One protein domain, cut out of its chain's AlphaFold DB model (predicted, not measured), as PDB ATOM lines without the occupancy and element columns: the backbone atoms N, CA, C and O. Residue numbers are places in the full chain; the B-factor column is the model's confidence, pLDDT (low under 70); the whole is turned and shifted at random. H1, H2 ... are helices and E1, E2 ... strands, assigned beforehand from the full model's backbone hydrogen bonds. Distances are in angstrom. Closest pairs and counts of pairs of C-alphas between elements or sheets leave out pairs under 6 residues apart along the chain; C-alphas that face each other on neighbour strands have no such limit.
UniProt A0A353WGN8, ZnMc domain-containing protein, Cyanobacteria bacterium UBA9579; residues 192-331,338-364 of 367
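Overview. This is residues 192 to 331 and 338 to 364 of the 367 residues of the protein "ZnMc domain-containing protein" of Cyanobacteria bacterium UBA9579 (UniProt A0A353WGN8). You will see one strongly twisted sheet of five strands with two helices, H1 and H2, covering one of its faces, while the other face bears no named helix. H3 lies off the sheet, beyond H2, among long stretches with no named element. The printed part has 167 residues, of which 75, under half, are in named elements, in the order E1 H1 E2 E3 E4 E5 H2 H3; the class is mixed, helices and strands. The sheet runs E2 E1 E3 E5 E4 and is mixed. The whole is compact, with a radius of gyration of the C-alphas of 15.5 A and spans of 43 by 40 by 28 A.

Along the chain. Start at Ser 192; residues 192 to 215 hold no named element. Find C-alpha 216 at (17.619, -48.263, 37.067), where strand E1 begins, residues 216 to 220. Helix H1 follows, residues 226 to 240, 20.5 A long, then strands E2, residues 245 to 248, and E3, residues 256 to 260. Next come E4, residues 267 to 275, 23.6 A, and E5, residues 278 to 287, 27.5 A. Helix H2, residues 293 to 307, measures 20.3 A from C-alpha 293 at (4.960, -30.257, 27.101). After the cut, H3, residues 352 to 363, runs 16.3 A to C-alpha 363 at (8.329, -62.040, 38.564).

Arrangement. Look first at E2 and E1, parallel, with N 218 and O 246 2.8 A apart. E1, H1 and E2 form a strand-helix-strand unit, two parallel neighbour strands with a helix between, whose crossover is right-handed. E1 and E3 are parallel, N 219 to O 256 at 2.9 A; E3 and E5 are parallel, N 257 to O 283 at 2.8 A. E5 and E4 are an antiparallel hairpin, N 273 to O 280 at 2.8 A. H1 and H2 make two layers with the sheet, helices on one face of it. H1, at a height over the sheet of 8.7 A, lies over E1. H2, at 8.8 A, lies over E5 and only just over E3, where 3 of its C-alphas fall; its closest C-alphas to E5 are those of Ser 307 and Ala 283, 5.7 A apart. H1 and H2 touch, closest at the C-alphas of Ala 231 and Glu 297, 4.5 A, with a steep tilt of 42 degrees, the same way. H3 is not on the sheet and is apart from H1 and H2. In H1, H2 and H3 every O i to N i+4 pair is within hydrogen-bond range.

Size, cuts and confidence. The two C-alphas farthest apart are those of Ser 276 and Pro 338, 49.6 A. Residues 332 to 337 are not printed; C-alphas 331 and 338 are 17.3 A apart across this cut, in the link H2 to H3. Of the links printed whole, none is long. Mean pLDDT of the printed part is 83.9; residues 272 to 280, 326 to 331 and 338 to 340 are under 70.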
ATOM      1  N   SER A 192      -8.525 -58.226  39.443       89.25
ATOM      2  CA  SER A 192      -9.724 -57.660  38.801       89.25
ATOM      3  C   SER A 192      -9.423 -56.748  37.613       89.25
ATOM      4  O   SER A 192     -10.246 -56.635  36.713       89.25
ATOM      5  N   GLU A 193      -8.249 -56.121  37.602       90.69
ATOM      6  CA  GLU A 193      -7.834 -55.188  36.551       90.69
ATOM      7  C   GLU A 193      -7.254 -55.930  35.339       90.69
ATOM      8  O   GLU A 193      -7.230 -55.413  34.227       90.69
ATOM      9  N   GLY A 194      -6.794 -57.171  35.523       92.19
ATOM     10  CA  GLY A 194      -6.124 -57.936  34.476       92.19
ATOM     11  C   GLY A 194      -4.713 -57.423  34.158       92.19
ATOM     12  O   GLY A 194      -4.080 -56.717  34.939       92.19
ATOM     13  N   ASN A 195      -4.164 -57.862  33.028       94.75
ATOM     14  CA  ASN A 195      -2.846 -57.474  32.512       94.75
ATOM     15  C   ASN A 195      -2.798 -57.753  31.003       94.75
ATOM     16  O   ASN A 195      -3.696 -58.404  30.473       94.75
ATOM     17  N   TYR A 196      -1.737 -57.317  30.334       94.62
ATOM     18  CA  TYR A 196      -1.483 -57.609  28.919       94.62
ATOM     19  C   TYR A 196      -0.116 -58.288  28.733       94.62
ATOM     20  O   TYR A 196       0.557 -58.105  27.723       94.62
ATOM     21  N   PHE A 197       0.311 -59.104  29.704       93.69
ATOM     22  CA  PHE A 197       1.612 -59.784  29.669       93.69
ATOM     23  C   PHE A 197       1.799 -60.682  28.438       93.69
ATOM     24  O   PHE A 197       2.915 -60.833  27.951       93.69
ATOM     25  N   ASP A 198       0.714 -61.232  27.895       90.81
ATOM     26  CA  ASP A 198       0.763 -62.043  26.675       90.81
ATOM     27  C   ASP A 198       1.101 -61.216  25.421       90.81
ATOM     28  O   ASP A 198       1.593 -61.771  24.440       90.81
ATOM     29  N   ASN A 199       0.929 -59.890  25.479       91.69
ATOM     30  CA  ASN A 199       1.326 -58.951  24.426       91.69
ATOM     31  C   ASN A 199       2.773 -58.448  24.592       91.69
ATOM     32  O   ASN A 199       3.248 -57.669  23.761       91.69
ATOM     33  N   ILE A 200       3.481 -58.858  25.651       92.62
ATOM     34  CA  ILE A 200       4.888 -58.506  25.860       92.62
ATOM     35  C   ILE A 200       5.775 -59.392  24.990       92.62
ATOM     36  O   ILE A 200       5.630 -60.614  24.933       92.62
ATOM     37  N   ARG A 201       6.740 -58.766  24.319       87.12
ATOM     38  CA  ARG A 201       7.727 -59.433  23.480       87.12
ATOM     39  C   ARG A 201       8.623 -60.334  24.328       87.12
ATOM     40  O   ARG A 201       9.372 -59.867  25.185       87.12
ATOM     41  N   LYS A 202       8.589 -61.626  24.019       84.19
ATOM     42  CA  LYS A 202       9.448 -62.652  24.620       84.19
ATOM     43  C   LYS A 202      10.643 -62.956  23.716       84.19
ATOM     44  O   LYS A 202      10.577 -62.780  22.495       84.19
ATOM     45  N   GLN A 203      11.748 -63.391  24.311       77.12
ATOM     46  CA  GLN A 203      12.900 -63.926  23.582       77.12
ATOM     47  C   GLN A 203      12.685 -65.407  23.212       77.12
ATOM     48  O   GLN A 203      11.636 -65.980  23.497       77.12
ATOM     49  N   ARG A 204      13.660 -66.033  22.528       71.19
ATOM     50  CA  ARG A 204      13.545 -67.407  21.981       71.19
ATOM     51  C   ARG A 204      13.306 -68.499  23.040       71.19
ATOM     52  O   ARG A 204      12.988 -69.620  22.665       71.19
ATOM     53  N   ASP A 205      13.459 -68.182  24.319       76.06
ATOM     54  CA  ASP A 205      13.301 -69.071  25.472       76.06
ATOM     55  C   ASP A 205      12.184 -68.620  26.431       76.06
ATOM     56  O   ASP A 205      12.244 -68.899  27.627       76.06
ATOM     57  N   ASP A 206      11.184 -67.896  25.918       76.94
ATOM     58  CA  ASP A 206      10.062 -67.326  26.683       76.94
ATOM     59  C   ASP A 206      10.460 -66.322  27.779       76.94
ATOM     60  O   ASP A 206       9.605 -65.818  28.515       76.94
ATOM     61  N   LYS A 207      11.741 -65.953  27.866       81.06
ATOM     62  CA  LYS A 207      12.195 -64.919  28.790       81.06
ATOM     63  C   LYS A 207      11.782 -63.541  28.320       81.06
ATOM     64  O   LYS A 207      11.813 -63.209  27.132       81.06
ATOM     65  N   VAL A 208      11.481 -62.704  29.298       84.88
ATOM     66  CA  VAL A 208      11.210 -61.285  29.095       84.88
ATOM     67  C   VAL A 208      12.461 -60.465  29.358       84.88
ATOM     68  O   VAL A 208      13.325 -60.824  30.163       84.88
ATOM     69  N   GLN A 209      12.566 -59.344  28.657       84.44
ATOM     70  CA  GLN A 209      13.636 -58.390  28.884       84.44
ATOM     71  C   GLN A 209      13.305 -57.480  30.063       84.44
ATOM     72  O   GLN A 209      12.244 -56.864  30.096       84.44
ATOM     73  N   ARG A 210      14.237 -57.377  31.010       87.25
ATOM     74  CA  ARG A 210      14.104 -56.549  32.210       87.25
ATOM     75  C   ARG A 210      15.466 -56.178  32.781       87.25
ATOM     76  O   ARG A 210      16.475 -56.790  32.436       87.25
ATOM     77  N   TRP A 211      15.474 -55.234  33.712       85.69
ATOM     78  CA  TRP A 211      16.662 -54.907  34.497       85.69
ATOM     79  C   TRP A 211      16.870 -55.913  35.637       85.69
ATOM     80  O   TRP A 211      15.921 -56.285  36.323       85.69
ATOM     81  N   GLY A 212      18.109 -56.370  35.826       80.31
ATOM     82  CA  GLY A 212      18.464 -57.305  36.903       80.31
ATOM     83  C   GLY A 212      18.858 -56.624  38.216       80.31
ATOM     84  O   GLY A 212      18.729 -57.228  39.279       80.31
ATOM     85  N   ASP A 213      19.304 -55.372  38.138       79.25
ATOM     86  CA  ASP A 213      19.779 -54.577  39.266       79.25
ATOM     87  C   ASP A 213      18.968 -53.284  39.383       79.25
ATOM     88  O   ASP A 213      18.491 -52.740  38.386       79.25
ATOM     89  N   PHE A 214      18.849 -52.788  40.616       77.25
ATOM     90  CA  PHE A 214      18.144 -51.556  40.950       77.25
ATOM     91  C   PHE A 214      19.002 -50.630  41.831       77.25
ATOM     92  O   PHE A 214      19.837 -51.131  42.597       77.25
ATOM     93  N   PRO A 215      18.792 -49.299  41.762       82.94
ATOM     94  CA  PRO A 215      17.842 -48.611  40.878       82.94
ATOM     95  C   PRO A 215      18.283 -48.640  39.406       82.94
ATOM     96  O   PRO A 215      19.467 -48.791  39.110       82.94
ATOM     97  N   VAL A 216      17.328 -48.479  38.490       82.81
ATOM     98  CA  VAL A 216      17.619 -48.263  37.067       82.81
ATOM     99  C   VAL A 216      18.003 -46.798  36.889       82.81
ATOM    100  O   VAL A 216      17.205 -45.895  37.159       82.81
ATOM    101  N   TYR A 217      19.239 -46.548  36.465       84.44
ATOM    102  CA  TYR A 217      19.761 -45.193  36.334       84.44
ATOM    103  C   TYR A 217      19.335 -44.552  35.016       84.44
ATOM    104  O   TYR A 217      19.528 -45.125  33.942       84.44
ATOM    105  N   ILE A 218      18.802 -43.335  35.098       89.56
ATOM    106  CA  ILE A 218      18.319 -42.561  33.958       89.56
ATOM    107  C   ILE A 218      19.130 -41.275  33.829       89.56
ATOM    108  O   ILE A 218      19.296 -40.528  34.794       89.56
ATOM    109  N   TYR A 219      19.603 -40.993  32.622       89.56
ATOM    110  CA  TYR A 219      20.212 -39.719  32.262       89.56
ATOM    111  C   TYR A 219      19.298 -38.951  31.304       89.56
ATOM    112  O   TYR A 219      18.804 -39.506  30.323       89.56
ATOM    113  N   ILE A 220      19.107 -37.657  31.571       90.31
ATOM    114  CA  ILE A 220      18.419 -36.731  30.667       90.31
ATOM    115  C   ILE A 220      19.478 -35.851  30.005       90.31
ATOM    116  O   ILE A 220      20.222 -35.143  30.692       90.31
ATOM    117  N   ALA A 221      19.537 -35.861  28.674       90.81
ATOM    118  CA  ALA A 221      20.435 -35.003  27.920       90.81
ATOM    119  C   ALA A 221      20.200 -33.524  28.253       90.81
ATOM    120  O   ALA A 221      19.080 -33.067  28.490       90.81
ATOM    121  N   LYS A 222      21.276 -32.736  28.263       86.19
ATOM    122  CA  LYS A 222      21.181 -31.304  28.558       86.19
ATOM    123  C   LYS A 222      20.367 -30.596  27.477       86.19
ATOM    124  O   LYS A 222      20.621 -30.764  26.291       86.19
ATOM    125  N   THR A 223      19.449 -29.736  27.893       85.56
ATOM    126  CA  THR A 223      18.720 -28.827  27.005       85.56
ATOM    127  C   THR A 223      18.501 -27.485  27.691       85.56
ATOM    128  O   THR A 223      18.474 -27.394  28.919       85.56
ATOM    129  N   ARG A 224      18.369 -26.420  26.894       84.94
ATOM    130  CA  ARG A 224      17.970 -25.090  27.382       84.94
ATOM    131  C   ARG A 224      16.456 -24.970  27.556       84.94
ATOM    132  O   ARG A 224      15.994 -24.031  28.198       84.94
ATOM    133  N   ASP A 225      15.694 -25.902  26.987       86.81
ATOM    134  CA  ASP A 225      14.243 -25.919  27.093       86.81
ATOM    135  C   ASP A 225      13.810 -26.523  28.435       86.81
ATOM    136  O   ASP A 225      13.781 -27.741  28.626       86.81
ATOM    137  N   GLN A 226      13.460 -25.648  29.380       83.69
ATOM    138  CA  GLN A 226      12.996 -26.055  30.707       83.69
ATOM    139  C   GLN A 226      11.722 -26.903  30.653       83.69
ATOM    140  O   GLN A 226      11.535 -27.751  31.521       83.69
ATOM    141  N   LYS A 227      10.872 -26.727  29.636       87.12
ATOM    142  CA  LYS A 227       9.630 -27.497  29.515       87.12
ATOM    143  C   LYS A 227       9.915 -28.945  29.130       87.12
ATOM    144  O   LYS A 227       9.280 -29.843  29.670       87.12
ATOM    145  N   LYS A 228      10.905 -29.181  28.256       89.81
ATOM    146  CA  LYS A 228      11.381 -30.540  27.941       89.81
ATOM    147  C   LYS A 228      11.942 -31.238  29.178       89.81
ATOM    148  O   LYS A 228      11.592 -32.384  29.443       89.81
ATOM    149  N   MET A 229      12.756 -30.525  29.960       87.00
ATOM    150  CA  MET A 229      13.296 -31.053  31.217       87.00
ATOM    151  C   MET A 229      12.188 -31.419  32.210       87.00
ATOM    152  O   MET A 229      12.212 -32.516  32.756       87.00
ATOM    153  N   GLN A 230      11.209 -30.532  32.408       83.44
ATOM    154  CA  GLN A 230      10.079 -30.770  33.311       83.44
ATOM    155  C   GLN A 230       9.220 -31.958  32.865       83.44
ATOM    156  O   GLN A 230       8.872 -32.792  33.694       83.44
ATOM    157  N   ALA A 231       8.924 -32.074  31.566       89.12
ATOM    158  CA  ALA A 231       8.162 -33.198  31.023       89.12
ATOM    159  C   ALA A 231       8.873 -34.544  31.259       89.12
ATOM    160  O   ALA A 231       8.243 -35.500  31.706       89.12
ATOM    161  N   ALA A 232      10.189 -34.610  31.026       91.06
ATOM    162  CA  ALA A 232      10.971 -35.816  31.299       91.06
ATOM    163  C   ALA A 232      11.031 -36.159  32.789       91.06
ATOM    164  O   ALA A 232      10.845 -37.314  33.158       91.06
ATOM    165  N   GLN A 233      11.259 -35.163  33.649       87.06
ATOM    166  CA  GLN A 233      11.278 -35.366  35.098       87.06
ATOM    167  C   GLN A 233       9.939 -35.898  35.600       87.06
ATOM    168  O   GLN A 233       9.924 -36.899  36.306       87.06
ATOM    169  N   LYS A 234       8.822 -35.308  35.163       88.50
ATOM    170  CA  LYS A 234       7.483 -35.747  35.560       88.50
ATOM    171  C   LYS A 234       7.168 -37.169  35.082       88.50
ATOM    172  O   LYS A 234       6.633 -37.966  35.851       88.50
ATOM    173  N   ALA A 235       7.564 -37.521  33.858       93.38
ATOM    174  CA  ALA A 235       7.400 -38.882  33.356       93.38
ATOM    175  C   ALA A 235       8.202 -39.909  34.186       93.38
ATOM    176  O   ALA A 235       7.693 -40.964  34.566       93.38
ATOM    177  N   ILE A 236       9.447 -39.575  34.538       90.25
ATOM    178  CA  ILE A 236      10.280 -40.416  35.407       90.25
ATOM    179  C   ILE A 236       9.678 -40.511  36.809       90.25
ATOM    180  O   ILE A 236       9.615 -41.607  37.358       90.25
ATOM    181  N   GLU A 237       9.216 -39.405  37.390       85.25
ATOM    182  CA  GLU A 237       8.582 -39.370  38.713       85.25
ATOM    183  C   GLU A 237       7.349 -40.277  38.777       85.25
ATOM    184  O   GLU A 237       7.188 -41.020  39.745       85.25
ATOM    185  N   ASN A 238       6.516 -40.276  37.734       88.75
ATOM    186  CA  ASN A 238       5.338 -41.136  37.663       88.75
ATOM    187  C   ASN A 238       5.703 -42.623  37.656       88.75
ATOM    188  O   ASN A 238       5.127 -43.387  38.427       88.75
ATOM    189  N   TRP A 239       6.700 -43.042  36.875       94.12
ATOM    190  CA  TRP A 239       7.186 -44.424  36.940       94.12
ATOM    191  C   TRP A 239       7.932 -44.739  38.243       94.12
ATOM    192  O   TRP A 239       7.815 -45.850  38.759       94.12
ATOM    193  N   SER A 240       8.625 -43.763  38.835       86.81
ATOM    194  CA  SER A 240       9.379 -43.920  40.093       86.81
ATOM    195  C   SER A 240       8.490 -44.244  41.302       86.81
ATOM    196  O   SER A 240       8.985 -44.701  42.331       86.81
ATOM    197  N   LYS A 241       7.172 -44.029  41.191       86.75
ATOM    198  CA  LYS A 241       6.172 -44.486  42.173       86.75
ATOM    199  C   LYS A 241       6.044 -46.014  42.214       86.75
ATOM    200  O   LYS A 241       5.596 -46.552  43.222       86.75
ATOM    201  N   HIS A 242       6.407 -46.696  41.130       87.31
ATOM    202  CA  HIS A 242       6.151 -48.123  40.928       87.31
ATOM    203  C   HIS A 242       7.422 -48.944  40.740       87.31
ATOM    204  O   HIS A 242       7.423 -50.137  41.005       87.31
ATOM    205  N   ILE A 243       8.511 -48.333  40.290       86.44
ATOM    206  CA  ILE A 243       9.776 -49.023  40.068       86.44
ATOM    207  C   ILE A 243      10.936 -48.116  40.469       86.44
ATOM    208  O   ILE A 243      10.860 -46.899  40.333       86.44
ATOM    209  N   GLN A 244      12.017 -48.693  40.992       80.44
ATOM    210  CA  GLN A 244      13.144 -47.908  41.495       80.44
ATOM    211  C   GLN A 244      13.953 -47.308  40.335       80.44
ATOM    212  O   GLN A 244      14.822 -47.973  39.769       80.44
ATOM    213  N   LEU A 245      13.679 -46.047  40.000       82.69
ATOM    214  CA  LEU A 245      14.432 -45.255  39.025       82.69
ATOM    215  C   LEU A 245      15.262 -44.191  39.745       82.69
ATOM    216  O   LEU A 245      14.859 -43.677  40.788       82.69
ATOM    217  N   ALA A 246      16.421 -43.842  39.191       78.69
ATOM    218  CA  ALA A 246      17.273 -42.799  39.754       78.69
ATOM    219  C   ALA A 246      17.891 -41.923  38.664       78.69
ATOM    220  O   ALA A 246      18.519 -42.424  37.735       78.69
ATOM    221  N   LEU A 247      17.757 -40.603  38.805       73.31
ATOM    222  CA  LEU A 247      18.400 -39.643  37.910       73.31
ATOM    223  C   LEU A 247      19.900 -39.537  38.191       73.31
ATOM    224  O   LEU A 247      20.318 -39.391  39.341       73.31
ATOM    225  N   ILE A 248      20.704 -39.536  37.129       78.81
ATOM    226  CA  ILE A 248      22.150 -39.311  37.187       78.81
ATOM    227  C   ILE A 248      22.593 -38.252  36.175       78.81
ATOM    228  O   ILE A 248      21.894 -37.944  35.214       78.81
ATOM    229  N   ASN A 249      23.786 -37.696  36.388       73.12
ATOM    230  CA  ASN A 249      24.319 -36.585  35.587       73.12
ATOM    231  C   ASN A 249      25.347 -37.016  34.523       73.12
ATOM    232  O   ASN A 249      25.880 -36.158  33.820       73.12
ATOM    233  N   ASN A 250      25.655 -38.314  34.437       77.00
ATOM    234  CA  ASN A 250      26.627 -38.888  33.509       77.00
ATOM    235  C   ASN A 250      25.944 -39.961  32.657       77.00
ATOM    236  O   ASN A 250      25.424 -40.934  33.191       77.00
ATOM    237  N   ASP A 251      25.964 -39.794  31.341       81.38
ATOM    238  CA  ASP A 251      25.345 -40.713  30.385       81.38
ATOM    239  C   ASP A 251      26.021 -42.093  30.362       81.38
ATOM    240  O   ASP A 251      25.357 -43.112  30.180       81.38
ATOM    241  N   LYS A 252      27.333 -42.148  30.613       82.25
ATOM    242  CA  LYS A 252      28.119 -43.394  30.595       82.25
ATOM    243  C   LYS A 252      27.729 -44.399  31.673       82.25
ATOM    244  O   LYS A 252      27.988 -45.588  31.503       82.25
ATOM    245  N   ASP A 253      27.145 -43.918  32.763       79.06
ATOM    246  CA  ASP A 253      26.711 -44.750  33.885       79.06
ATOM    247  C   ASP A 253      25.198 -45.048  33.819       79.06
ATOM    248  O   ASP A 253      24.660 -45.706  34.708       79.06
ATOM    249  N   ALA A 254      24.500 -44.563  32.780       84.56
ATOM    250  CA  ALA A 254      23.050 -44.661  32.660       84.56
ATOM    251  C   ALA A 254      22.610 -45.989  32.034       84.56
ATOM    252  O   ALA A 254      23.174 -46.455  31.042       84.56
ATOM    253  N   ASN A 255      21.532 -46.553  32.573       88.81
ATOM    254  CA  ASN A 255      20.805 -47.664  31.964       88.81
ATOM    255  C   ASN A 255      19.837 -47.168  30.885       88.81
ATOM    256  O   ASN A 255      19.654 -47.833  29.869       88.81
ATOM    257  N   ILE A 256      19.233 -45.996  31.098       94.12
ATOM    258  CA  ILE A 256      18.309 -45.354  30.163       94.12
ATOM    259  C   ILE A 256      18.815 -43.940  29.871       94.12
ATOM    260  O   ILE A 256      19.102 -43.172  30.789       94.12
ATOM    261  N   ILE A 257      18.907 -43.581  28.597       94.81
ATOM    262  CA  ILE A 257      19.251 -42.234  28.142       94.81
ATOM    263  C   ILE A 257      18.037 -41.630  27.450       94.81
ATOM    264  O   ILE A 257      17.534 -42.195  26.485       94.81
ATOM    265  N   ILE A 258      17.614 -40.451  27.899       95.50
ATOM    266  CA  ILE A 258      16.676 -39.597  27.170       95.50
ATOM    267  C   ILE A 258      17.498 -38.554  26.423       95.50
ATOM    268  O   ILE A 258      18.122 -37.690  27.042       95.50
ATOM    269  N   ASN A 259      17.507 -38.640  25.099       94.56
ATOM    270  CA  ASN A 259      18.177 -37.698  24.220       94.56
ATOM    271  C   ASN A 259      17.165 -36.876  23.417       94.56
ATOM    272  O   ASN A 259      16.064 -37.332  23.114       94.56
ATOM    273  N   TRP A 260      17.551 -35.656  23.057       92.44
ATOM    274  CA  TRP A 260      16.706 -34.751  22.285       92.44
ATOM    275  C   TRP A 260      17.118 -34.803  20.820       92.44
ATOM    276  O   TRP A 260      18.261 -34.475  20.505       92.44
ATOM    277  N   ASP A 261      16.202 -35.186  19.932       86.25
ATOM    278  CA  ASP A 261      16.458 -35.138  18.494       86.25
ATOM    279  C   ASP A 261      15.913 -33.838  17.896       86.25
ATOM    280  O   ASP A 261      14.706 -33.581  17.860       86.25
ATOM    281  N   GLU A 262      16.821 -32.998  17.412       79.06
ATOM    282  CA  GLU A 262      16.486 -31.731  16.762       79.06
ATOM    283  C   GLU A 262      15.823 -31.930  15.391       79.06
ATOM    284  O   GLU A 262      15.074 -31.060  14.948       79.06
ATOM    285  N   ASN A 263      16.020 -33.091  14.755       80.38
ATOM    286  CA  ASN A 263      15.365 -33.445  13.493       80.38
ATOM    287  C   ASN A 263      13.909 -33.885  13.689       80.38
ATOM    288  O   ASN A 263      13.171 -34.041  12.716       80.38
ATOM    289  N   GLY A 264      13.486 -34.068  14.942       77.56
ATOM    290  CA  GLY A 264      12.118 -34.419  15.286       77.56
ATOM    291  C   GLY A 264      11.792 -35.905  15.183       77.56
ATOM    292  O   GLY A 264      10.604 -36.224  15.179       77.56
ATOM    293  N   ASN A 265      12.783 -36.803  15.106       79.62
ATOM    294  CA  ASN A 265      12.497 -38.232  15.163       79.62
ATOM    295  C   ASN A 265      12.200 -38.666  16.601       79.62
ATOM    296  O   ASN A 265      12.771 -38.157  17.568       79.62
ATOM    297  N   ASN A 266      11.303 -39.637  16.706       82.19
ATOM    298  CA  ASN A 266      10.922 -40.287  17.945       82.19
ATOM    299  C   ASN A 266      11.247 -41.766  17.811       82.19
ATOM    300  O   ASN A 266      10.747 -42.441  16.908       82.19
ATOM    301  N   VAL A 267      12.171 -42.233  18.642       82.94
ATOM    302  CA  VAL A 267      12.706 -43.588  18.557       82.94
ATOM    303  C   VAL A 267      12.998 -44.089  19.960       82.94
ATOM    304  O   VAL A 267      13.676 -43.412  20.729       82.94
ATOM    305  N   ILE A 268      12.562 -45.308  20.258       83.00
ATOM    306  CA  ILE A 268      13.103 -46.095  21.357       83.00
ATOM    307  C   ILE A 268      13.961 -47.216  20.792       83.00
ATOM    308  O   ILE A 268      13.531 -48.042  19.986       83.00
ATOM    309  N   GLU A 269      15.207 -47.236  21.232       83.06
ATOM    310  CA  GLU A 269      16.182 -48.240  20.860       83.06
ATOM    311  C   GLU A 269      16.822 -48.827  22.099       83.06
ATOM    312  O   GLU A 269      16.811 -48.271  23.197       83.06
ATOM    313  N   SER A 270      17.379 -50.008  21.916       77.00
ATOM    314  CA  SER A 270      17.843 -50.802  23.022       77.00
ATOM    315  C   SER A 270      19.057 -51.586  22.556       77.00
ATOM    316  O   SER A 270      18.956 -52.439  21.672       77.00
ATOM    317  N   THR A 271      20.220 -51.228  23.088       74.75
ATOM    318  CA  THR A 271      21.517 -51.649  22.562       74.75
ATOM    319  C   THR A 271      22.371 -52.307  23.638       74.75
ATOM    320  O   THR A 271      22.268 -52.003  24.828       74.75
ATOM    321  N   LEU A 272      23.230 -53.233  23.216       69.25
ATOM    322  CA  LEU A 272      24.250 -53.823  24.075       69.25
ATOM    323  C   LEU A 272      25.509 -52.967  23.979       69.25
ATOM    324  O   LEU A 272      26.166 -52.926  22.940       69.25
ATOM    325  N   ILE A 273      25.868 -52.312  25.076       65.25
ATOM    326  CA  ILE A 273      27.106 -51.545  25.172       65.25
ATOM    327  C   ILE A 273      28.159 -52.430  25.811       65.25
ATOM    328  O   ILE A 273      27.960 -52.958  26.902       65.25
ATOM    329  N   SER A 274      29.291 -52.597  25.134       52.22
ATOM    330  CA  SER A 274      30.442 -53.310  25.676       52.22
ATOM    331  C   SER A 274      31.515 -52.308  26.077       52.22
ATOM    332  O   SER A 274      32.156 -51.699  25.223       52.22
ATOM    333  N   ASN A 275      31.714 -52.141  27.380       53.12
ATOM    334  CA  ASN A 275      32.887 -51.471  27.929       53.12
ATOM    335  C   ASN A 275      33.913 -52.528  28.339       53.12
ATOM    336  O   ASN A 275      33.565 -53.691  28.527       53.12
ATOM    337  N   SER A 276      35.172 -52.121  28.524       44.09
ATOM    338  CA  SER A 276      36.373 -52.976  28.603       44.09
ATOM    339  C   SER A 276      36.299 -54.199  29.534       44.09
ATOM    340  O   SER A 276      37.151 -55.065  29.415       44.09
ATOM    341  N   ASN A 277      35.319 -54.279  30.444       43.16
ATOM    342  CA  ASN A 277      35.070 -55.423  31.329       43.16
ATOM    343  C   ASN A 277      33.577 -55.786  31.534       43.16
ATOM    344  O   ASN A 277      33.284 -56.628  32.384       43.16
ATOM    345  N   ARG A 278      32.620 -55.155  30.834       49.06
ATOM    346  CA  ARG A 278      31.176 -55.425  30.983       49.06
ATOM    347  C   ARG A 278      30.413 -55.146  29.692       49.06
ATOM    348  O   ARG A 278      30.512 -54.052  29.147       49.06
ATOM    349  N   THR A 279      29.586 -56.104  29.286       56.38
ATOM    350  CA  THR A 279      28.477 -55.865  28.362       56.38
ATOM    351  C   THR A 279      27.244 -55.521  29.190       56.38
ATOM    352  O   THR A 279      26.819 -56.325  30.018       56.38
ATOM    353  N   SER A 280      26.699 -54.323  29.015       65.44
ATOM    354  CA  SER A 280      25.492 -53.854  29.694       65.44
ATOM    355  C   SER A 280      24.458 -53.400  28.677       65.44
ATOM    356  O   SER A 280      24.792 -52.781  27.669       65.44
ATOM    357  N   TYR A 281      23.194 -53.696  28.957       77.81
ATOM    358  CA  TYR A 281      22.085 -53.166  28.180       77.81
ATOM    359  C   TYR A 281      21.927 -51.665  28.437       77.81
ATOM    360  O   TYR A 281      22.052 -51.231  29.583       77.81
ATOM    361  N   GLN A 282      21.646 -50.889  27.394       87.19
ATOM    362  CA  GLN A 282      21.252 -49.489  27.506       87.19
ATOM    363  C   GLN A 282      20.048 -49.220  26.605       87.19
ATOM    364  O   GLN A 282      20.047 -49.598  25.432       87.19
ATOM    365  N   ALA A 283      19.031 -48.564  27.153       91.69
ATOM    366  CA  ALA A 283      17.908 -48.048  26.383       91.69
ATOM    367  C   ALA A 283      18.166 -46.582  26.010       91.69
ATOM    368  O   ALA A 283      18.569 -45.784  26.856       91.69
ATOM    369  N   LEU A 284      17.922 -46.229  24.753       93.38
ATOM    370  CA  LEU A 284      18.003 -44.869  24.238       93.38
ATOM    371  C   LEU A 284      16.612 -44.436  23.783       93.38
ATOM    372  O   LEU A 284      16.069 -44.991  22.833       93.38
ATOM    373  N   ILE A 285      16.068 -43.423  24.446       94.19
ATOM    374  CA  ILE A 285      14.849 -42.724  24.052       94.19
ATOM    375  C   ILE A 285      15.280 -41.457  23.317       94.19
ATOM    376  O   ILE A 285      15.856 -40.551  23.919       94.19
ATOM    377  N   GLN A 286      15.009 -41.379  22.021       91.62
ATOM    378  CA  GLN A 286      15.110 -40.151  21.243       91.62
ATOM    379  C   GLN A 286      13.747 -39.469  21.242       91.62
ATOM    380  O   GLN A 286      12.747 -40.058  20.831       91.62
ATOM    381  N   ALA A 287      13.709 -38.237  21.738       89.19
ATOM    382  CA  ALA A 287      12.509 -37.421  21.785       89.19
ATOM    383  C   ALA A 287      12.671 -36.197  20.881       89.19
ATOM    384  O   ALA A 287      13.511 -35.322  21.120       89.19
ATOM    385  N   GLY A 288      11.835 -36.150  19.853       85.25
ATOM    386  CA  GLY A 288      11.773 -35.110  18.851       85.25
ATOM    387  C   GLY A 288      11.130 -33.816  19.345       85.25
ATOM    388  O   GLY A 288      11.147 -33.444  20.528       85.25
ATOM    389  N   TYR A 289      10.550 -33.073  18.404       80.62
ATOM    390  CA  TYR A 289       9.870 -31.821  18.704       80.62
ATOM    391  C   TYR A 289       8.391 -32.049  19.026       80.62
ATOM    392  O   TYR A 289       7.621 -32.520  18.192       80.62
ATOM    393  N   TYR A 290       7.978 -31.597  20.210       81.12
ATOM    394  CA  TYR A 290       6.582 -31.550  20.627       81.12
ATOM    395  C   TYR A 290       6.193 -30.116  20.953       81.12
ATOM    396  O   TYR A 290       6.858 -29.429  21.727       81.12
ATOM    397  N   LYS A 291       5.075 -29.669  20.379       78.44
ATOM    398  CA  LYS A 291       4.554 -28.312  20.587       78.44
ATOM    399  C   LYS A 291       4.074 -28.081  22.025       78.44
ATOM    400  O   LYS A 291       4.163 -26.963  22.528       78.44
ATOM    401  N   HIS A 292       3.550 -29.125  22.666       83.88
ATOM    402  CA  HIS A 292       2.968 -29.066  24.004       83.88
ATOM    403  C   HIS A 292       3.747 -29.980  24.963       83.88
ATOM    404  O   HIS A 292       3.915 -31.160  24.649       83.88
ATOM    405  N   PRO A 293       4.207 -29.467  26.122       84.12
ATOM    406  CA  PRO A 293       4.960 -30.257  27.101       84.12
ATOM    407  C   PRO A 293       4.196 -31.482  27.604       84.12
ATOM    408  O   PRO A 293       4.792 -32.539  27.756       84.12
ATOM    409  N   ASP A 294       2.878 -31.372  27.771       87.75
ATOM    410  CA  ASP A 294       2.029 -32.484  28.215       87.75
ATOM    411  C   ASP A 294       2.024 -33.643  27.208       87.75
ATOM    412  O   ASP A 294       1.962 -34.808  27.590       87.75
ATOM    413  N   THR A 295       2.108 -33.344  25.909       89.81
ATOM    414  CA  THR A 295       2.211 -34.377  24.870       89.81
ATOM    415  C   THR A 295       3.569 -35.073  24.931       89.81
ATOM    416  O   THR A 295       3.637 -36.290  24.780       89.81
ATOM    417  N   LEU A 296       4.638 -34.309  25.180       91.12
ATOM    418  CA  LEU A 296       5.979 -34.860  25.373       91.12
ATOM    419  C   LEU A 296       6.049 -35.735  26.627       91.12
ATOM    420  O   LEU A 296       6.640 -36.803  26.576       91.12
ATOM    421  N   GLU A 297       5.439 -35.309  27.732       92.94
ATOM    422  CA  GLU A 297       5.359 -36.103  28.961       92.94
ATOM    423  C   GLU A 297       4.694 -37.456  28.692       92.94
ATOM    424  O   GLU A 297       5.249 -38.480  29.065       92.94
ATOM    425  N   LYS A 298       3.552 -37.478  27.992       93.50
ATOM    426  CA  LYS A 298       2.838 -38.721  27.646       93.50
ATOM    427  C   LYS A 298       3.655 -39.641  26.742       93.50
ATOM    428  O   LYS A 298       3.672 -40.847  26.958       93.50
ATOM    429  N   TYR A 299       4.350 -39.072  25.759       93.25
ATOM    430  CA  TYR A 299       5.292 -39.827  24.934       93.25
ATOM    431  C   TYR A 299       6.408 -40.435  25.793       93.25
ATOM    432  O   TYR A 299       6.599 -41.643  25.795       93.25
ATOM    433  N   LEU A 300       7.089 -39.621  26.604       95.19
ATOM    434  CA  LEU A 300       8.164 -40.099  27.471       95.19
ATOM    435  C   LEU A 300       7.667 -41.129  28.489       95.19
ATOM    436  O   LEU A 300       8.380 -42.082  28.773       95.19
ATOM    437  N   MET A 301       6.447 -40.986  29.006       96.00
ATOM    438  CA  MET A 301       5.805 -41.993  29.849       96.00
ATOM    439  C   MET A 301       5.697 -43.344  29.133       96.00
ATOM    440  O   MET A 301       6.064 -44.362  29.717       96.00
ATOM    441  N   HIS A 302       5.241 -43.356  27.881       95.38
ATOM    442  CA  HIS A 302       5.150 -44.566  27.063       95.38
ATOM    443  C   HIS A 302       6.532 -45.197  26.827       95.38
ATOM    444  O   HIS A 302       6.762 -46.365  27.147       95.38
ATOM    445  N   GLU A 303       7.495 -44.397  26.363       94.94
ATOM    446  CA  GLU A 303       8.833 -44.891  26.026       94.94
ATOM    447  C   GLU A 303       9.633 -45.343  27.252       94.94
ATOM    448  O   GLU A 303      10.379 -46.327  27.196       94.94
ATOM    449  N   ILE A 304       9.454 -44.678  28.400       96.56
ATOM    450  CA  ILE A 304      10.034 -45.143  29.661       96.56
ATOM    451  C   ILE A 304       9.458 -46.515  30.013       96.56
ATOM    452  O   ILE A 304      10.231 -47.390  30.402       96.56
ATOM    453  N   GLY A 305       8.159 -46.748  29.803       96.00
ATOM    454  CA  GLY A 305       7.533 -48.056  29.990       96.00
ATOM    455  C   GLY A 305       8.222 -49.164  29.185       96.00
ATOM    456  O   GLY A 305       8.603 -50.197  29.746       96.00
ATOM    457  N   HIS A 306       8.488 -48.929  27.896       93.81
ATOM    458  CA  HIS A 306       9.305 -49.842  27.089       93.81
ATOM    459  C   HIS A 306      10.700 -50.044  27.692       93.81
ATOM    460  O   HIS A 306      11.132 -51.178  27.902       93.81
ATOM    461  N   SER A 307      11.383 -48.955  28.051       94.25
ATOM    462  CA  SER A 307      12.751 -48.993  28.579       94.25
ATOM    463  C   SER A 307      12.898 -49.764  29.900       94.25
ATOM    464  O   SER A 307      13.978 -50.282  30.185       94.25
ATOM    465  N   ILE A 308      11.825 -49.892  30.690       93.31
ATOM    466  CA  ILE A 308      11.793 -50.679  31.936       93.31
ATOM    467  C   ILE A 308      11.287 -52.115  31.739       93.31
ATOM    468  O   ILE A 308      11.178 -52.860  32.707       93.31
ATOM    469  N   GLY A 309      11.016 -52.538  30.503       91.44
ATOM    470  CA  GLY A 309      10.720 -53.934  30.172       91.44
ATOM    471  C   GLY A 309       9.329 -54.193  29.599       91.44
ATOM    472  O   GLY A 309       9.078 -55.316  29.159       91.44
ATOM    473  N   LEU A 310       8.438 -53.194  29.532       93.50
ATOM    474  CA  LEU A 310       7.115 -53.325  28.902       93.50
ATOM    475  C   LEU A 310       7.246 -53.284  27.369       93.50
ATOM    476  O   LEU A 310       6.645 -52.449  26.705       93.50
ATOM    477  N   TRP A 311       8.067 -54.163  26.789       90.38
ATOM    478  CA  TRP A 311       8.327 -54.247  25.349       90.38
ATOM    479  C   TRP A 311       7.147 -54.878  24.609       90.38
ATOM    480  O   TRP A 311       7.185 -56.034  24.204       90.38
ATOM    481  N   GLY A 312       6.076 -54.119  24.456       88.81
ATOM    482  CA  GLY A 312       4.812 -54.526  23.865       88.81
ATOM    483  C   GLY A 312       3.784 -53.434  24.115       88.81
ATOM    484  O   GLY A 312       4.085 -52.443  24.775       88.81
ATOM    485  N   HIS A 313       2.573 -53.611  23.602       91.81
ATOM    486  CA  HIS A 313       1.518 -52.619  23.782       91.81
ATOM    487  C   HIS A 313       0.312 -53.216  24.494       91.81
ATOM    488  O   HIS A 313      -0.033 -54.385  24.287       91.81
ATOM    489  N   SER A 314      -0.347 -52.378  25.288       94.31
ATOM    490  CA  SER A 314      -1.700 -52.652  25.745       94.31
ATOM    491  C   SER A 314      -2.686 -52.577  24.575       94.31
ATOM    492  O   SER A 314      -2.471 -51.885  23.575       94.31
ATOM    493  N   ASP A 315      -3.775 -53.319  24.711       91.62
ATOM    494  CA  ASP A 315      -4.949 -53.296  23.851       91.62
ATOM    495  C   ASP A 315      -6.029 -52.298  24.308       91.62
ATOM    496  O   ASP A 315      -6.985 -52.079  23.562       91.62
ATOM    497  N   ASP A 316      -5.869 -51.663  25.474       92.75
ATOM    498  CA  ASP A 316      -6.827 -50.703  26.037       92.75
ATOM    499  C   ASP A 316      -6.280 -49.265  25.983       92.75
ATOM    500  O   ASP A 316      -5.234 -49.000  26.573       92.75
ATOM    501  N   PRO A 317      -6.962 -48.312  25.318       91.81
ATOM    502  CA  PRO A 317      -6.529 -46.916  25.245       91.81
ATOM    503  C   PRO A 317      -6.523 -46.165  26.589       91.81
ATOM    504  O   PRO A 317      -6.047 -45.029  26.630       91.81
ATOM    505  N   ALA A 318      -7.044 -46.752  27.671       93.31
ATOM    506  CA  ALA A 318      -6.904 -46.228  29.028       93.31
ATOM    507  C   ALA A 318      -5.520 -46.501  29.651       93.31
ATOM    508  O   ALA A 318      -5.201 -45.911  30.683       93.31
ATOM    509  N   ASP A 319      -4.706 -47.358  29.032       95.69
ATOM    510  CA  ASP A 319      -3.363 -47.709  29.488       95.69
ATOM    511  C   ASP A 319      -2.309 -46.816  28.828       95.69
ATOM    512  O   ASP A 319      -2.398 -46.498  27.635       95.69
ATOM    513  N   ILE A 320      -1.261 -46.441  29.570       96.06
ATOM    514  CA  ILE A 320      -0.200 -45.605  28.995       96.06
ATOM    515  C   ILE A 320       0.586 -46.364  27.930       96.06
ATOM    516  O   ILE A 320       1.091 -45.747  26.997       96.06
ATOM    517  N   MET A 321       0.629 -47.698  28.022       95.50
ATOM    518  CA  MET A 321       1.291 -48.564  27.049       95.50
ATOM    519  C   MET A 321       0.430 -48.914  25.830       95.50
ATOM    520  O   MET A 321       0.824 -49.767  25.034       95.50
ATOM    521  N   TYR A 322      -0.736 -48.296  25.632       93.44
ATOM    522  CA  TYR A 322      -1.472 -48.441  24.375       93.44
ATOM    523  C   TYR A 322      -0.687 -47.850  23.195       93.44
ATOM    524  O   TYR A 322       0.026 -46.862  23.340       93.44
ATOM    525  N   ASN A 323      -0.831 -48.427  21.998       88.19
ATOM    526  CA  ASN A 323      -0.154 -47.953  20.783       88.19
ATOM    527  C   ASN A 323      -0.783 -46.649  20.260       88.19
ATOM    528  O   ASN A 323      -1.544 -46.640  19.282       88.19
ATOM    529  N   PHE A 324      -0.486 -45.542  20.935       84.44
ATOM    530  CA  PHE A 324      -0.890 -44.213  20.509       84.44
ATOM    531  C   PHE A 324      -0.114 -43.795  19.265       84.44
ATOM    532  O   PHE A 324       1.087 -44.018  19.133       84.44
ATOM    533  N   LYS A 325      -0.796 -43.123  18.341       77.06
ATOM    534  CA  LYS A 325      -0.123 -42.469  17.223       77.06
ATOM    535  C   LYS A 325       0.311 -41.074  17.637       77.06
ATOM    536  O   LYS A 325      -0.495 -40.258  18.101       77.06
ATOM    537  N   GLU A 326       1.590 -40.798  17.427       63.78
ATOM    538  CA  GLU A 326       2.137 -39.456  17.505       63.78
ATOM    539  C   GLU A 326       1.489 -38.590  16.433       63.78
ATOM    540  O   GLU A 326       1.529 -38.889  15.237       63.78
ATOM    541  N   THR A 327       0.881 -37.487  16.847       52.62
ATOM    542  CA  THR A 327       0.461 -36.459  15.903       52.62
ATOM    543  C   THR A 327       1.696 -35.659  15.514       52.62
ATOM    544  O   THR A 327       1.944 -34.589  16.068       52.62
ATOM    545  N   ASN A 328       2.500 -36.180  14.588       45.81
ATOM    546  CA  ASN A 328       3.452 -35.336  13.878       45.81
ATOM    547  C   ASN A 328       2.629 -34.268  13.123       45.81
ATOM    548  O   ASN A 328       1.700 -34.645  12.401       45.81
ATOM    549  N   PRO A 329       2.912 -32.956  13.258       41.44
ATOM    550  CA  PRO A 329       2.202 -31.919  12.505       41.44
ATOM    551  C   PRO A 329       2.267 -32.116  10.977       41.44
ATOM    552  O   PRO A 329       1.429 -31.567  10.269       41.44
ATOM    553  N   ASN A 330       3.199 -32.941  10.481       39.78
ATOM    554  CA  ASN A 330       3.343 -33.294   9.067       39.78
ATOM    555  C   ASN A 330       2.744 -34.666   8.681       39.78
ATOM    556  O   ASN A 330       2.811 -35.045   7.513       39.78
ATOM    557  N   MET A 331       2.137 -35.415   9.612       41.53
ATOM    558  CA  MET A 331       1.403 -36.653   9.305       41.53
ATOM    559  C   MET A 331      -0.105 -36.432   9.448       41.53
ATOM    560  O   MET A 331      -0.723 -36.752  10.460       41.53
ATOM    561  N   PRO A 338     -10.347 -47.764  12.937       48.00
ATOM    562  CA  PRO A 338     -10.863 -47.717  14.316       48.00
ATOM    563  C   PRO A 338      -9.805 -47.898  15.426       48.00
ATOM    564  O   PRO A 338     -10.160 -47.943  16.595       48.00
ATOM    565  N   LYS A 339      -8.510 -48.002  15.088       57.56
ATOM    566  CA  LYS A 339      -7.398 -48.230  16.037       57.56
ATOM    567  C   LYS A 339      -6.446 -47.037  16.194       57.56
ATOM    568  O   LYS A 339      -5.416 -47.150  16.849       57.56
ATOM    569  N   CYS A 340      -6.763 -45.903  15.581       63.84
ATOM    570  CA  CYS A 340      -5.902 -44.727  15.572       63.84
ATOM    571  C   CYS A 340      -6.284 -43.750  16.695       63.84
ATOM    572  O   CYS A 340      -7.137 -42.888  16.505       63.84
ATOM    573  N   VAL A 341      -5.643 -43.881  17.859       77.19
ATOM    574  CA  VAL A 341      -5.857 -42.998  19.019       77.19
ATOM    575  C   VAL A 341      -4.664 -42.051  19.164       77.19
ATOM    576  O   VAL A 341      -3.512 -42.472  19.072       77.19
ATOM    577  N   SER A 342      -4.930 -40.756  19.346       83.50
ATOM    578  CA  SER A 342      -3.885 -39.730  19.473       83.50
ATOM    579  C   SER A 342      -3.204 -39.802  20.839       83.50
ATOM    580  O   SER A 342      -3.886 -39.875  21.861       83.50
ATOM    581  N   ILE A 343      -1.877 -39.644  20.877       84.19
ATOM    582  CA  ILE A 343      -1.103 -39.532  22.129       84.19
ATOM    583  C   ILE A 343      -1.601 -38.406  23.054       84.19
ATOM    584  O   ILE A 343      -1.468 -38.485  24.270       84.19
ATOM    585  N   ASN A 344      -2.273 -37.379  22.520       86.00
ATOM    586  CA  ASN A 344      -2.866 -36.322  23.344       86.00
ATOM    587  C   ASN A 344      -3.975 -36.840  24.270       86.00
ATOM    588  O   ASN A 344      -4.234 -36.223  25.302       86.00
ATOM    589  N   THR A 345      -4.604 -37.963  23.924       87.31
ATOM    590  CA  THR A 345      -5.652 -38.609  24.730       87.31
ATOM    591  C   THR A 345      -5.113 -39.645  25.710       87.31
ATOM    592  O   THR A 345      -5.873 -40.102  26.555       87.31
ATOM    593  N   ALA A 346      -3.816 -39.967  25.647       89.12
ATOM    594  CA  ALA A 346      -3.203 -40.913  26.568       89.12
ATOM    595  C   ALA A 346      -3.325 -40.433  28.026       89.12
ATOM    596  O   ALA A 346      -3.329 -39.211  28.271       89.12
ATOM    597  N   PRO A 347      -3.418 -41.359  28.996       92.69
ATOM    598  CA  PRO A 347      -3.386 -41.011  30.412       92.69
ATOM    599  C   PRO A 347      -2.047 -40.350  30.783       92.69
ATOM    600  O   PRO A 347      -1.066 -40.427  30.047       92.69
ATOM    601  N   GLN A 348      -2.002 -39.650  31.916       88.00
ATOM    602  CA  GLN A 348      -0.755 -39.052  32.430       88.00
ATOM    603  C   GLN A 348      -0.010 -39.972  33.407       88.00
ATOM    604  O   GLN A 348       1.138 -39.705  33.747       88.00
ATOM    605  N   GLU A 349      -0.647 -41.055  33.847       93.31
ATOM    606  CA  GLU A 349      -0.092 -42.025  34.787       93.31
ATOM    607  C   GLU A 349      -0.287 -43.448  34.245       93.31
ATOM    608  O   GLU A 349      -1.206 -43.663  33.447       93.31
ATOM    609  N   PRO A 350       0.550 -44.418  34.654       95.69
ATOM    610  CA  PRO A 350       0.336 -45.816  34.306       95.69
ATOM    611  C   PRO A 350      -0.958 -46.320  34.947       95.69
ATOM    612  O   PRO A 350      -1.236 -46.043  36.117       95.69
ATOM    613  N   SER A 351      -1.736 -47.095  34.203       96.31
ATOM    614  CA  SER A 351      -2.919 -47.754  34.740       96.31
ATOM    615  C   SER A 351      -2.531 -48.918  35.652       96.31
ATOM    616  O   SER A 351      -1.398 -49.408  35.662       96.31
ATOM    617  N   LYS A 352      -3.505 -49.465  36.382       94.94
ATOM    618  CA  LYS A 352      -3.266 -50.673  37.176       94.94
ATOM    619  C   LYS A 352      -2.943 -51.897  36.301       94.94
ATOM    620  O   LYS A 352      -2.192 -52.758  36.758       94.94
ATOM    621  N   ARG A 353      -3.410 -51.954  35.043       96.31
ATOM    622  CA  ARG A 353      -3.016 -52.987  34.061       96.31
ATOM    623  C   ARG A 353      -1.557 -52.855  33.645       96.31
ATOM    624  O   ARG A 353      -0.872 -53.879  33.558       96.31
ATOM    625  N   ASP A 354      -1.073 -51.628  33.441       97.31
ATOM    626  CA  ASP A 354       0.345 -51.358  33.176       97.31
ATOM    627  C   ASP A 354       1.204 -51.873  34.344       97.31
ATOM    628  O   ASP A 354       2.149 -52.644  34.151       97.31
ATOM    629  N   ILE A 355       0.803 -51.547  35.579       95.81
ATOM    630  CA  ILE A 355       1.497 -51.986  36.797       95.81
ATOM    631  C   ILE A 355       1.445 -53.507  36.978       95.81
ATOM    632  O   ILE A 355       2.472 -54.131  37.244       95.81
ATOM    633  N   ASN A 356       0.288 -54.142  36.790       94.06
ATOM    634  CA  ASN A 356       0.160 -55.599  36.871       94.06
ATOM    635  C   ASN A 356       1.054 -56.307  35.842       94.06
ATOM    636  O   ASN A 356       1.651 -57.345  36.137       94.06
ATOM    637  N   THR A 357       1.164 -55.754  34.633       95.38
ATOM    638  CA  THR A 357       2.035 -56.302  33.588       95.38
ATOM    639  C   THR A 357       3.509 -56.157  33.967       95.38
ATOM    640  O   THR A 357       4.269 -57.118  33.824       95.38
ATOM    641  N   LEU A 358       3.898 -55.015  34.544       94.25
ATOM    642  CA  LEU A 358       5.243 -54.785  35.075       94.25
ATOM    643  C   LEU A 358       5.598 -55.795  36.179       94.25
ATOM    644  O   LEU A 358       6.649 -56.433  36.112       94.25
ATOM    645  N   ILE A 359       4.692 -56.023  37.138       90.81
ATOM    646  CA  ILE A 359       4.852 -57.047  38.186       90.81
ATOM    647  C   ILE A 359       5.101 -58.423  37.554       90.81
ATOM    648  O   ILE A 359       6.028 -59.131  37.949       90.81
ATOM    649  N   ARG A 360       4.322 -58.809  36.532       90.31
ATOM    650  CA  ARG A 360       4.521 -60.099  35.850       90.31
ATOM    651  C   ARG A 360       5.879 -60.200  35.165       90.31
ATOM    652  O   ARG A 360       6.502 -61.255  35.259       90.31
ATOM    653  N   ILE A 361       6.367 -59.138  34.525       90.81
ATOM    654  CA  ILE A 361       7.702 -59.115  33.902       90.81
ATOM    655  C   ILE A 361       8.799 -59.370  34.939       90.81
ATOM    656  O   ILE A 361       9.670 -60.223  34.751       90.81
ATOM    657  N   TYR A 362       8.739 -58.678  36.069       87.94
ATOM    658  CA  TYR A 362       9.760 -58.768  37.113       87.94
ATOM    659  C   TYR A 362       9.620 -59.993  38.033       87.94
ATOM    660  O   TYR A 362      10.578 -60.347  38.715       87.94
ATOM    661  N   ASN A 363       8.503 -60.720  37.948       84.31
ATOM    662  CA  ASN A 363       8.329 -62.040  38.564       84.31
ATOM    663  C   ASN A 363       8.572 -63.218  37.603       84.31
ATOM    664  O   ASN A 363       8.689 -64.358  38.047       84.31
ATOM    665  N   SER A 364       8.672 -62.972  36.295       79.38
ATOM    666  CA  SER A 364       8.970 -64.012  35.299       79.38
ATOM    667  C   SER A 364      10.468 -64.352  35.256       79.38
ATOM    668  O   SER A 364      11.280 -63.642  35.841       79.38
TER     669      SER A 364